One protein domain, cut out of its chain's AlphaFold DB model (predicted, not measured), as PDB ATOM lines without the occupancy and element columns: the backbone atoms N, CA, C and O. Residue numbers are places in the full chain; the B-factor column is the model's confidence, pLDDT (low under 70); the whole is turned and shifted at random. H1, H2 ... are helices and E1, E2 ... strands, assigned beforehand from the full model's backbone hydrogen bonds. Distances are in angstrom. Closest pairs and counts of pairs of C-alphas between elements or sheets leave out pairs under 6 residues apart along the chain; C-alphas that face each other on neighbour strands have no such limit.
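Overview. This is residues 2 to 82 of the 95 residues of the protein "ATP-binding protein" of Paenibacillus xerothermodurans (UniProt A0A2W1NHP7). Two helices, H1 and H3, pack on each other and run opposite ways, with a two-stranded hairpin, E1 and E2, beside H1 and a third helix, H2, set at a steep angle at the beginning of H3. The tip of the hairpin, residues 27 to 32, sticks out from the rest. The printed part has 81 residues, with three named helices and two named strands in the order H1, E1, E2, H2, H3; the class is mixed, helices and strands, and the sheet, in the order E1, E2, is antiparallel. It is only just compact, close to loose, with a radius of gyration of the C-alphas of 13.7 A and spans of 44 by 31 by 23 A.

Along the chain. H1 is residues 2 to 14, 18.8 A long, and begins at C-alpha 2 at (130.767, 107.968, 159.721). E1 is residues 22 to 27, 16.7 A, and E2 is residues 32 to 37, 16.6 A. H2 is residues 48 to 57, 14.1 A. H3 is residues 69 to 80, 15.6 A, and ends at C-alpha 80 at (131.264, 118.315, 153.235).

Arrangement. H1 and H3 touch, their closest C-alphas being those of Gly 3 and Ala 74, 4.3 A apart, at a shallow tilt of 34.6 degrees, only just short of steep. The closest C-alphas of H1 and E2 are those of Ala 11 and Lys 37, 7.2 A apart. E1 and E2 form a hairpin at 164 degrees, with N 24 and O 35 at 2.9 A and N 33 and O 26 at 2.8 A. H3 touches H2 with residues 69 to 72 alone, at a steep tilt of 61 degrees; the closest C-alphas are those of Lys 56 and Leu 69, 6.2 A apart. H1 and H2 are apart. In H1, H2 and H3 every O i to N i+4 pair is within hydrogen-bond range.

Size, cuts and confidence. The C-alphas farthest apart, those of Ala 29 and His 63, are 45.6 A apart. The printed part has no cut. The link from H2 to H3, 11 residues, is long. Residues 54 to 70 have pLDDT under 70, and the mean of the printed part is 79.2.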
ATOM      1  N   GLU A   2     129.421 108.154 159.141       80.00
ATOM      2  CA  GLU A   2     130.767 107.968 159.721       80.00
ATOM      3  C   GLU A   2     131.268 109.140 160.595       80.00
ATOM      4  O   GLU A   2     131.971 108.913 161.577       80.00
ATOM      5  N   GLY A   3     130.871 110.386 160.304       81.75
ATOM      6  CA  GLY A   3     131.241 111.552 161.120       81.75
ATOM      7  C   GLY A   3     130.743 111.456 162.567       81.75
ATOM      8  O   GLY A   3     131.517 111.656 163.498       81.75
ATOM      9  N   LEU A   4     129.485 111.047 162.758       84.69
ATOM     10  CA  LEU A   4     128.868 110.893 164.080       84.69
ATOM     11  C   LEU A   4     129.585 109.824 164.914       84.69
ATOM     12  O   LEU A   4     129.926 110.051 166.071       84.69
ATOM     13  N   ARG A   5     129.880 108.672 164.293       86.81
ATOM     14  CA  ARG A   5     130.593 107.559 164.935       86.81
ATOM     15  C   ARG A   5     131.959 107.994 165.463       86.81
ATOM     16  O   ARG A   5     132.359 107.586 166.550       86.81
ATOM     17  N   LYS A   6     132.669 108.841 164.712       84.38
ATOM     18  CA  LYS A   6     133.968 109.383 165.130       84.38
ATOM     19  C   LYS A   6     133.849 110.328 166.325       84.38
ATOM     20  O   LYS A   6     134.701 110.254 167.207       84.38
ATOM     21  N   LEU A   7     132.814 111.169 166.372       86.94
ATOM     22  CA  LEU A   7     132.566 112.069 167.505       86.94
ATOM     23  C   LEU A   7     132.180 111.289 168.769       86.94
ATOM     24  O   LEU A   7     132.771 111.512 169.820       86.94
ATOM     25  N   ILE A   8     131.274 110.312 168.654       89.44
ATOM     26  CA  ILE A   8     130.886 109.433 169.772       89.44
ATOM     27  C   ILE A   8     132.101 108.651 170.288       89.44
ATOM     28  O   ILE A   8     132.337 108.585 171.490       89.44
ATOM     29  N   GLY A   9     132.917 108.100 169.384       87.44
ATOM     30  CA  GLY A   9     134.134 107.385 169.766       87.44
ATOM     31  C   GLY A   9     135.179 108.270 170.453       87.44
ATOM     32  O   GLY A   9     135.932 107.770 171.281       87.44
ATOM     33  N   ASN A  10     135.235 109.566 170.129       84.31
ATOM     34  CA  ASN A  10     136.070 110.527 170.851       84.31
ATOM     35  C   ASN A  10     135.505 110.760 172.262       84.31
ATOM     36  O   ASN A  10     136.214 110.519 173.233       84.31
ATOM     37  N   ALA A  11     134.216 111.089 172.377       88.94
ATOM     38  CA  ALA A  11     133.569 111.314 173.669       88.94
ATOM     39  C   ALA A  11     133.738 110.125 174.632       88.94
ATOM     40  O   ALA A  11     134.032 110.337 175.798       88.94
ATOM     41  N   LEU A  12     133.631 108.883 174.145       88.50
ATOM     42  CA  LEU A  12     133.872 107.681 174.955       88.50
ATOM     43  C   LEU A  12     135.349 107.492 175.338       88.50
ATOM     44  O   LEU A  12     135.631 107.088 176.459       88.50
ATOM     45  N   LYS A  13     136.294 107.779 174.428       84.62
ATOM     46  CA  LYS A  13     137.742 107.622 174.675       84.62
ATOM     47  C   LYS A  13     138.253 108.581 175.752       84.62
ATOM     48  O   LYS A  13     139.182 108.227 176.470       84.62
ATOM     49  N   TYR A  14     137.677 109.779 175.842       83.62
ATOM     50  CA  TYR A  14     138.118 110.828 176.769       83.62
ATOM     51  C   TYR A  14     137.135 111.082 177.923       83.62
ATOM     52  O   TYR A  14     137.352 112.002 178.713       83.62
ATOM     53  N   ALA A  15     136.066 110.288 178.038       89.38
ATOM     54  CA  ALA A  15     135.141 110.372 179.160       89.38
ATOM     55  C   ALA A  15     135.816 109.941 180.467       89.38
ATOM     56  O   ALA A  15     136.550 108.954 180.503       89.38
ATOM     57  N   MET A  16     135.521 110.659 181.550       91.06
ATOM     58  CA  MET A  16     135.859 110.240 182.905       91.06
ATOM     59  C   MET A  16     135.196 108.881 183.195       91.06
ATOM     60  O   MET A  16     134.002 108.730 182.897       91.06
ATOM     61  N   PRO A  17     135.927 107.900 183.759       91.44
ATOM     62  CA  PRO A  17     135.346 106.624 184.164       91.44
ATOM     63  C   PRO A  17     134.107 106.817 185.042       91.44
ATOM     64  O   PRO A  17     134.014 107.787 185.789       91.44
ATOM     65  N   ASP A  18     133.137 105.912 184.910       92.25
ATOM     66  CA  ASP A  18     131.876 105.929 185.665       92.25
ATOM     67  C   ASP A  18     131.004 107.189 185.475       92.25
ATOM     68  O   ASP A  18     130.047 107.421 186.218       92.25
ATOM     69  N   THR A  19     131.263 107.980 184.427       93.12
ATOM     70  CA  THR A  19     130.398 109.093 184.005       93.12
ATOM     71  C   THR A  19     129.606 108.760 182.740       93.12
ATOM     72  O   THR A  19     129.813 107.742 182.078       93.12
ATOM     73  N   ARG A  20     128.633 109.614 182.406       92.69
ATOM     74  CA  ARG A  20     127.758 109.429 181.243       92.69
ATOM     75  C   ARG A  20     128.189 110.338 180.101       92.69
ATOM     76  O   ARG A  20     128.474 111.516 180.302       92.69
ATOM     77  N   VAL A  21     128.138 109.805 178.882       93.50
ATOM     78  CA  VAL A  21     128.127 110.623 177.666       93.50
ATOM     79  C   VAL A  21     126.677 110.991 177.362       93.50
ATOM     80  O   VAL A  21     125.828 110.119 177.180       93.50
ATOM     81  N   HIS A  22     126.386 112.286 177.311       94.12
ATOM     82  CA  HIS A  22     125.072 112.821 176.981       94.12
ATOM     83  C   HIS A  22     124.974 113.079 175.479       94.12
ATOM     84  O   HIS A  22     125.806 113.784 174.908       94.12
ATOM     85  N   LEU A  23     123.930 112.533 174.856       94.12
ATOM     86  CA  LEU A  23     123.575 112.773 173.462       94.12
ATOM     87  C   LEU A  23     122.233 113.496 173.422       94.12
ATOM     88  O   LEU A  23     121.283 113.066 174.074       94.12
ATOM     89  N   ALA A  24     122.155 114.578 172.658       93.88
ATOM     90  CA  ALA A  24     120.918 115.311 172.441       93.88
ATOM     91  C   ALA A  24     120.748 115.624 170.957       93.88
ATOM     92  O   ALA A  24     121.712 115.940 170.258       93.88
ATOM     93  N   LEU A  25     119.505 115.539 170.499       93.38
ATOM     94  CA  LEU A  25     119.092 115.984 169.183       93.38
ATOM     95  C   LEU A  25     118.041 117.069 169.385       93.38
ATOM     96  O   LEU A  25     117.027 116.832 170.038       93.38
ATOM     97  N   GLY A  26     118.313 118.251 168.860       93.25
ATOM     98  CA  GLY A  26     117.367 119.350 168.800       93.25
ATOM     99  C   GLY A  26     117.183 119.798 167.361       93.25
ATOM    100  O   GLY A  26     117.993 119.498 166.485       93.25
ATOM    101  N   GLU A  27     116.134 120.560 167.127       92.25
ATOM    102  CA  GLU A  27     115.905 121.245 165.865       92.25
ATOM    103  C   GLU A  27     115.476 122.679 166.150       92.25
ATOM    104  O   GLU A  27     114.876 122.980 167.185       92.25
ATOM    105  N   ASN A  28     115.814 123.578 165.240       87.31
ATOM    106  CA  ASN A  28     115.195 124.892 165.154       87.31
ATOM    107  C   ASN A  28     114.673 125.091 163.724       87.31
ATOM    108  O   ASN A  28     114.826 124.218 162.874       87.31
ATOM    109  N   ALA A  29     114.082 126.254 163.446       89.12
ATOM    110  CA  ALA A  29     113.458 126.550 162.155       89.12
ATOM    111  C   ALA A  29     114.386 126.397 160.929       89.12
ATOM    112  O   ALA A  29     113.897 126.353 159.801       89.12
ATOM    113  N   HIS A  30     115.708 126.345 161.120       87.31
ATOM    114  CA  HIS A  30     116.688 126.368 160.034       87.31
ATOM    115  C   HIS A  30     117.668 125.191 160.040       87.31
ATOM    116  O   HIS A  30     118.312 124.947 159.022       87.31
ATOM    117  N   GLN A  31     117.816 124.471 161.156       88.44
ATOM    118  CA  GLN A  31     118.828 123.424 161.280       88.44
ATOM    119  C   GLN A  31     118.514 122.395 162.367       88.44
ATOM    120  O   GLN A  31     117.919 122.689 163.406       88.44
ATOM    121  N   LEU A  32     119.013 121.185 162.129       91.25
ATOM    122  CA  LEU A  32     119.104 120.103 163.097       91.25
ATOM    123  C   LEU A  32     120.413 120.253 163.886       91.25
ATOM    124  O   LEU A  32     121.486 120.377 163.295       91.25
ATOM    125  N   MET A  33     120.342 120.206 165.212       91.81
ATOM    126  CA  MET A  33     121.497 120.306 166.100       91.81
ATOM    127  C   MET A  33     121.698 118.996 166.857       91.81
ATOM    128  O   MET A  33     120.858 118.586 167.654       91.81
ATOM    129  N   PHE A  34     122.837 118.346 166.624       92.12
ATOM    130  CA  PHE A  34     123.256 117.164 167.374       92.12
ATOM    131  C   PHE A  34     124.362 117.536 168.358       92.12
ATOM    132  O   PHE A  34     125.407 118.056 167.962       92.12
ATOM    133  N   THR A  35     124.150 117.248 169.636       92.62
ATOM    134  CA  THR A  35     125.058 117.622 170.720       92.62
ATOM    135  C   THR A  35     125.573 116.377 171.432       92.62
ATOM    136  O   THR A  35     124.793 115.506 171.813       92.62
ATOM    137  N   ILE A  36     126.890 116.321 171.645       93.06
ATOM    138  CA  ILE A  36     127.572 115.285 172.429       93.06
ATOM    139  C   ILE A  36     128.313 115.976 173.570       93.06
ATOM    140  O   ILE A  36     129.099 116.885 173.314       93.06
ATOM    141  N   LYS A  37     128.072 115.552 174.811       92.38
ATOM    142  CA  LYS A  37     128.757 116.077 176.002       92.38
ATOM    143  C   LYS A  37     129.293 114.932 176.850       92.38
ATOM    144  O   LYS A  37     128.587 113.953 177.073       92.38
ATOM    145  N   ASN A  38     130.509 115.069 177.360       91.75
ATOM    146  CA  ASN A  38     131.096 114.159 178.340       91.75
ATOM    147  C   ASN A  38     131.865 114.960 179.391       91.75
ATOM    148  O   ASN A  38     132.311 116.075 179.122       91.75
ATOM    149  N   VAL A  39     132.039 114.375 180.572       90.56
ATOM    150  CA  VAL A  39     133.020 114.861 181.548       90.56
ATOM    151  C   VAL A  39     134.381 114.332 181.111       90.56
ATOM    152  O   VAL A  39     134.489 113.153 180.780       90.56
ATOM    153  N   SER A  40     135.398 115.186 181.031       86.56
ATOM    154  CA  SER A  40     136.748 114.766 180.640       86.56
ATOM    155  C   SER A  40     137.429 114.002 181.778       86.56
ATOM    156  O   SER A  40     137.324 114.411 182.929       86.56
ATOM    157  N   ALA A  41     138.142 112.915 181.468       85.56
ATOM    158  CA  ALA A  41     138.957 112.182 182.448       85.56
ATOM    159  C   ALA A  41     140.196 112.963 182.919       85.56
ATOM    160  O   ALA A  41     140.756 112.658 183.969       85.56
ATOM    161  N   CYS A  42     140.628 113.944 182.126       78.75
ATOM    162  CA  CYS A  42     141.766 114.802 182.421       78.75
ATOM    163  C   CYS A  42     141.316 116.260 182.484       78.75
ATOM    164  O   CYS A  42     140.466 116.671 181.686       78.75
ATOM    165  N   ASP A  43     141.948 117.042 183.353       74.44
ATOM    166  CA  ASP A  43     141.788 118.493 183.358       74.44
ATOM    167  C   ASP A  43     142.223 119.084 182.011       74.44
ATOM    168  O   ASP A  43     143.223 118.678 181.407       74.44
ATOM    169  N   ILE A  44     141.419 120.022 181.507       75.88
ATOM    170  CA  ILE A  44     141.654 120.700 180.233       75.88
ATOM    171  C   ILE A  44     142.023 122.149 180.536       75.88
ATOM    172  O   ILE A  44     141.171 123.031 180.529       75.88
ATOM    173  N   ASP A  45     143.316 122.384 180.740       73.19
ATOM    174  CA  ASP A  45     143.898 123.724 180.924       73.19
ATOM    175  C   ASP A  45     144.326 124.362 179.589       73.19
ATOM    176  O   ASP A  45     145.244 125.180 179.521       73.19
ATOM    177  N   TYR A  46     143.700 123.945 178.489       75.00
ATOM    178  CA  TYR A  46     144.044 124.370 177.136       75.00
ATOM    179  C   TYR A  46     142.865 125.072 176.471       75.00
ATOM    180  O   TYR A  46     141.705 124.806 176.788       75.00
ATOM    181  N   THR A  47     143.161 125.930 175.496       81.25
ATOM    182  CA  THR A  47     142.125 126.506 174.633       81.25
ATOM    183  C   THR A  47     141.480 125.429 173.753       81.25
ATOM    184  O   THR A  47     142.022 124.332 173.573       81.25
ATOM    185  N   VAL A  48     140.314 125.725 173.171       78.94
ATOM    186  CA  VAL A  48     139.660 124.813 172.215       78.94
ATOM    187  C   VAL A  48     140.553 124.591 170.989       78.94
ATOM    188  O   VAL A  48     140.648 123.470 170.481       78.94
ATOM    189  N   GLU A  49     141.246 125.631 170.533       77.88
ATOM    190  CA  GLU A  49     142.218 125.577 169.442       77.88
ATOM    191  C   GLU A  49     143.373 124.627 169.777       77.88
ATOM    192  O   GLU A  49     143.672 123.715 168.999       77.88
ATOM    193  N   ASP A  50     143.956 124.769 170.966       76.00
ATOM    194  CA  ASP A  50     145.021 123.890 171.449       76.00
ATOM    195  C   ASP A  50     144.541 122.446 171.600       76.00
ATOM    196  O   ASP A  50     145.280 121.513 171.279       76.00
ATOM    197  N   LEU A  51     143.305 122.235 172.064       75.06
ATOM    198  CA  LEU A  51     142.695 120.911 172.161       75.06
ATOM    199  C   LEU A  51     142.551 120.280 170.774       75.06
ATOM    200  O   LEU A  51     142.914 119.119 170.584       75.06
ATOM    201  N   LEU A  52     142.076 121.038 169.785       72.25
ATOM    202  CA  LEU A  52     141.978 120.591 168.396       72.25
ATOM    203  C   LEU A  52     143.349 120.222 167.820       72.25
ATOM    204  O   LEU A  52     143.472 119.204 167.132       72.25
ATOM    205  N   GLU A  53     144.386 121.010 168.098       71.88
ATOM    206  CA  GLU A  53     145.755 120.701 167.677       71.88
ATOM    207  C   GLU A  53     146.360 119.510 168.422       71.88
ATOM    208  O   GLU A  53     147.048 118.681 167.824       71.88
ATOM    209  N   ARG A  54     146.118 119.391 169.727       66.56
ATOM    210  CA  ARG A  54     146.581 118.264 170.545       66.56
ATOM    211  C   ARG A  54     145.893 116.974 170.144       66.56
ATOM    212  O   ARG A  54     146.578 115.970 170.015       66.56
ATOM    213  N   LEU A  55     144.593 116.992 169.863       64.94
ATOM    214  CA  LEU A  55     143.875 115.830 169.338       64.94
ATOM    215  C   LEU A  55     144.388 115.427 167.952       64.94
ATOM    216  O   LEU A  55     144.467 114.236 167.670       64.94
ATOM    217  N   LYS A  56     144.805 116.385 167.111       63.78
ATOM    218  CA  LYS A  56     145.516 116.079 165.858       63.78
ATOM    219  C   LYS A  56     146.885 115.430 166.112       63.78
ATOM    220  O   LYS A  56     147.228 114.483 165.416       63.78
ATOM    221  N   ARG A  57     147.653 115.906 167.101       63.50
ATOM    222  CA  ARG A  57     149.025 115.437 167.405       63.50
ATOM    223  C   ARG A  57     149.097 114.124 168.195       63.50
ATOM    224  O   ARG A  57     149.883 113.252 167.841       63.50
ATOM    225  N   ALA A  58     148.291 113.972 169.245       56.81
ATOM    226  CA  ALA A  58     148.304 112.844 170.192       56.81
ATOM    227  C   ALA A  58     147.974 111.495 169.545       56.81
ATOM    228  O   ALA A  58     148.222 110.435 170.097       56.81
ATOM    229  N   ASP A  59     147.372 111.552 168.375       52.88
ATOM    230  CA  ASP A  59     146.824 110.406 167.675       52.88
ATOM    231  C   ASP A  59     147.652 110.328 166.324       52.88
ATOM    232  O   ASP A  59     147.671 109.323 165.632       52.88
ATOM    233  N   GLN A  60     148.553 111.290 166.013       47.88
ATOM    234  CA  GLN A  60     149.655 111.145 165.026       47.88
ATOM    235  C   GLN A  60     150.920 110.445 165.574       47.88
ATOM    236  O   GLN A  60     151.763 110.000 164.785       47.88
ATOM    237  N   SER A  61     151.097 110.341 166.897       47.34
ATOM    238  CA  SER A  61     152.240 109.632 167.485       47.34
ATOM    239  C   SER A  61     152.108 108.127 167.248       47.34
ATOM    240  O   SER A  61     151.257 107.454 167.829       47.34
ATOM    241  N   ARG A  62     152.963 107.616 166.357       51.25
ATOM    242  CA  ARG A  62     153.124 106.199 166.008       51.25
ATOM    243  C   ARG A  62     153.106 105.340 167.286       51.25
ATOM    244  O   ARG A  62     153.878 105.627 168.192       51.25
ATOM    245  N   HIS A  63     152.265 104.296 167.302       42.47
ATOM    246  CA  HIS A  63     152.132 103.223 168.316       42.47
ATOM    247  C   HIS A  63     150.943 103.223 169.302       42.47
ATOM    248  O   HIS A  63     150.915 102.361 170.174       42.47
ATOM    249  N   THR A  64     149.894 104.037 169.140       40.12
ATOM    250  CA  THR A  64     148.614 103.799 169.857       40.12
ATOM    251  C   THR A  64     147.405 103.894 168.925       40.12
ATOM    252  O   THR A  64     147.429 104.592 167.916       40.12
ATOM    253  N   GLU A  65     146.355 103.118 169.203       41.56
ATOM    254  CA  GLU A  65     145.155 103.013 168.366       41.56
ATOM    255  C   GLU A  65     144.397 104.355 168.234       41.56
ATOM    256  O   GLU A  65     143.534 104.718 169.042       41.56
ATOM    257  N   GLY A  66     144.679 105.085 167.157       48.62
ATOM    258  CA  GLY A  66     143.926 106.261 166.710       48.62
ATOM    259  C   GLY A  66     144.859 107.298 166.089       48.62
ATOM    260  O   GLY A  66     145.895 107.575 166.657       48.62
ATOM    261  N   SER A  67     144.518 107.820 164.903       48.75
ATOM    262  CA  SER A  67     145.430 108.492 163.954       48.75
ATOM    263  C   SER A  67     145.492 110.036 164.003       48.75
ATOM    264  O   SER A  67     145.976 110.675 163.072       48.75
ATOM    265  N   GLY A  68     144.909 110.683 165.004       52.50
ATOM    266  CA  GLY A  68     144.751 112.149 165.109       52.50
ATOM    267  C   GLY A  68     143.692 112.701 164.194       52.50
ATOM    268  O   GLY A  68     143.368 113.886 164.170       52.50
ATOM    269  N   LEU A  69     143.101 111.792 163.444       60.28
ATOM    270  CA  LEU A  69     142.304 112.088 162.294       60.28
ATOM    271  C   LEU A  69     140.825 112.006 162.650       60.28
ATOM    272  O   LEU A  69     139.996 112.428 161.859       60.28
ATOM    273  N   ARG A  70     140.448 111.472 163.822       68.44
ATOM    274  CA  ARG A  70     139.034 111.203 164.128       68.44
ATOM    275  C   ARG A  70     138.204 112.483 164.163       68.44
ATOM    276  O   ARG A  70     137.195 112.554 163.467       68.44
ATOM    277  N   LEU A  71     138.651 113.498 164.901       75.31
ATOM    278  CA  LEU A  71     137.933 114.771 165.005       75.31
ATOM    279  C   LEU A  71     138.101 115.635 163.747       75.31
ATOM    280  O   LEU A  71     137.140 116.252 163.296       75.31
ATOM    281  N   ALA A  72     139.285 115.615 163.127       75.44
ATOM    282  CA  ALA A  72     139.524 116.299 161.858       75.44
ATOM    283  C   ALA A  72     138.658 115.721 160.722       75.44
ATOM    284  O   ALA A  72     138.018 116.481 160.006       75.44
ATOM    285  N   ILE A  73     138.550 114.391 160.603       76.19
ATOM    286  CA  ILE A  73     137.651 113.735 159.641       76.19
ATOM    287  C   ILE A  73     136.202 114.009 160.003       76.19
ATOM    288  O   ILE A  73     135.415 114.260 159.102       76.19
ATOM    289  N   ALA A  74     135.828 113.960 161.284       83.94
ATOM    290  CA  ALA A  74     134.465 114.299 161.677       83.94
ATOM    291  C   ALA A  74     134.105 115.717 161.214       83.94
ATOM    292  O   ALA A  74     133.080 115.887 160.559       83.94
ATOM    293  N   LYS A  75     134.987 116.700 161.445       83.88
ATOM    294  CA  LYS A  75     134.826 118.071 160.944       83.88
ATOM    295  C   LYS A  75     134.727 118.109 159.418       83.88
ATOM    296  O   LYS A  75     133.781 118.694 158.905       83.88
ATOM    297  N   SER A  76     135.644 117.461 158.698       83.69
ATOM    298  CA  SER A  76     135.616 117.429 157.229       83.69
ATOM    299  C   SER A  76     134.333 116.801 156.691       83.69
ATOM    300  O   SER A  76     133.730 117.353 155.781       83.69
ATOM    301  N   ILE A  77     133.872 115.688 157.269       86.12
ATOM    302  CA  ILE A  77     132.611 115.043 156.883       86.12
ATOM    303  C   ILE A  77     131.437 115.988 157.137       86.12
ATOM    304  O   ILE A  77     130.605 116.140 156.252       86.12
ATOM    305  N   VAL A  78     131.364 116.626 158.309       87.94
ATOM    306  CA  VAL A  78     130.278 117.562 158.643       87.94
ATOM    307  C   VAL A  78     130.241 118.733 157.656       87.94
ATOM    308  O   VAL A  78     129.187 119.009 157.090       87.94
ATOM    309  N   VAL A  79     131.392 119.352 157.378       88.25
ATOM    310  CA  VAL A  79     131.507 120.472 156.430       88.25
ATOM    311  C   VAL A  79     131.162 120.045 155.001       88.25
ATOM    312  O   VAL A  79     130.441 120.760 154.312       88.25
ATOM    313  N   LEU A  80     131.602 118.860 154.559       89.44
ATOM    314  CA  LEU A  80     131.264 118.315 153.235       89.44
ATOM    315  C   LEU A  80     129.756 118.113 153.034       89.44
ATOM    316  O   LEU A  80     129.287 118.151 151.903       89.44
ATOM    317  N   HIS A  81     128.999 117.908 154.114       88.69
ATOM    318  CA  HIS A  81     127.540 117.773 154.071       88.69
ATOM    319  C   HIS A  81     126.815 119.106 154.339       88.69
ATOM    320  O   HIS A  81     125.616 119.103 154.604       88.69
ATOM    321  N   GLY A  82     127.523 120.242 154.299       88.56
ATOM    322  CA  GLY A  82     126.948 121.574 154.527       88.56
ATOM    323  C   GLY A  82     126.640 121.896 155.993       88.56
ATOM    324  O   GLY A  82     125.989 122.897 156.273       88.56
TER     325      GLY A  82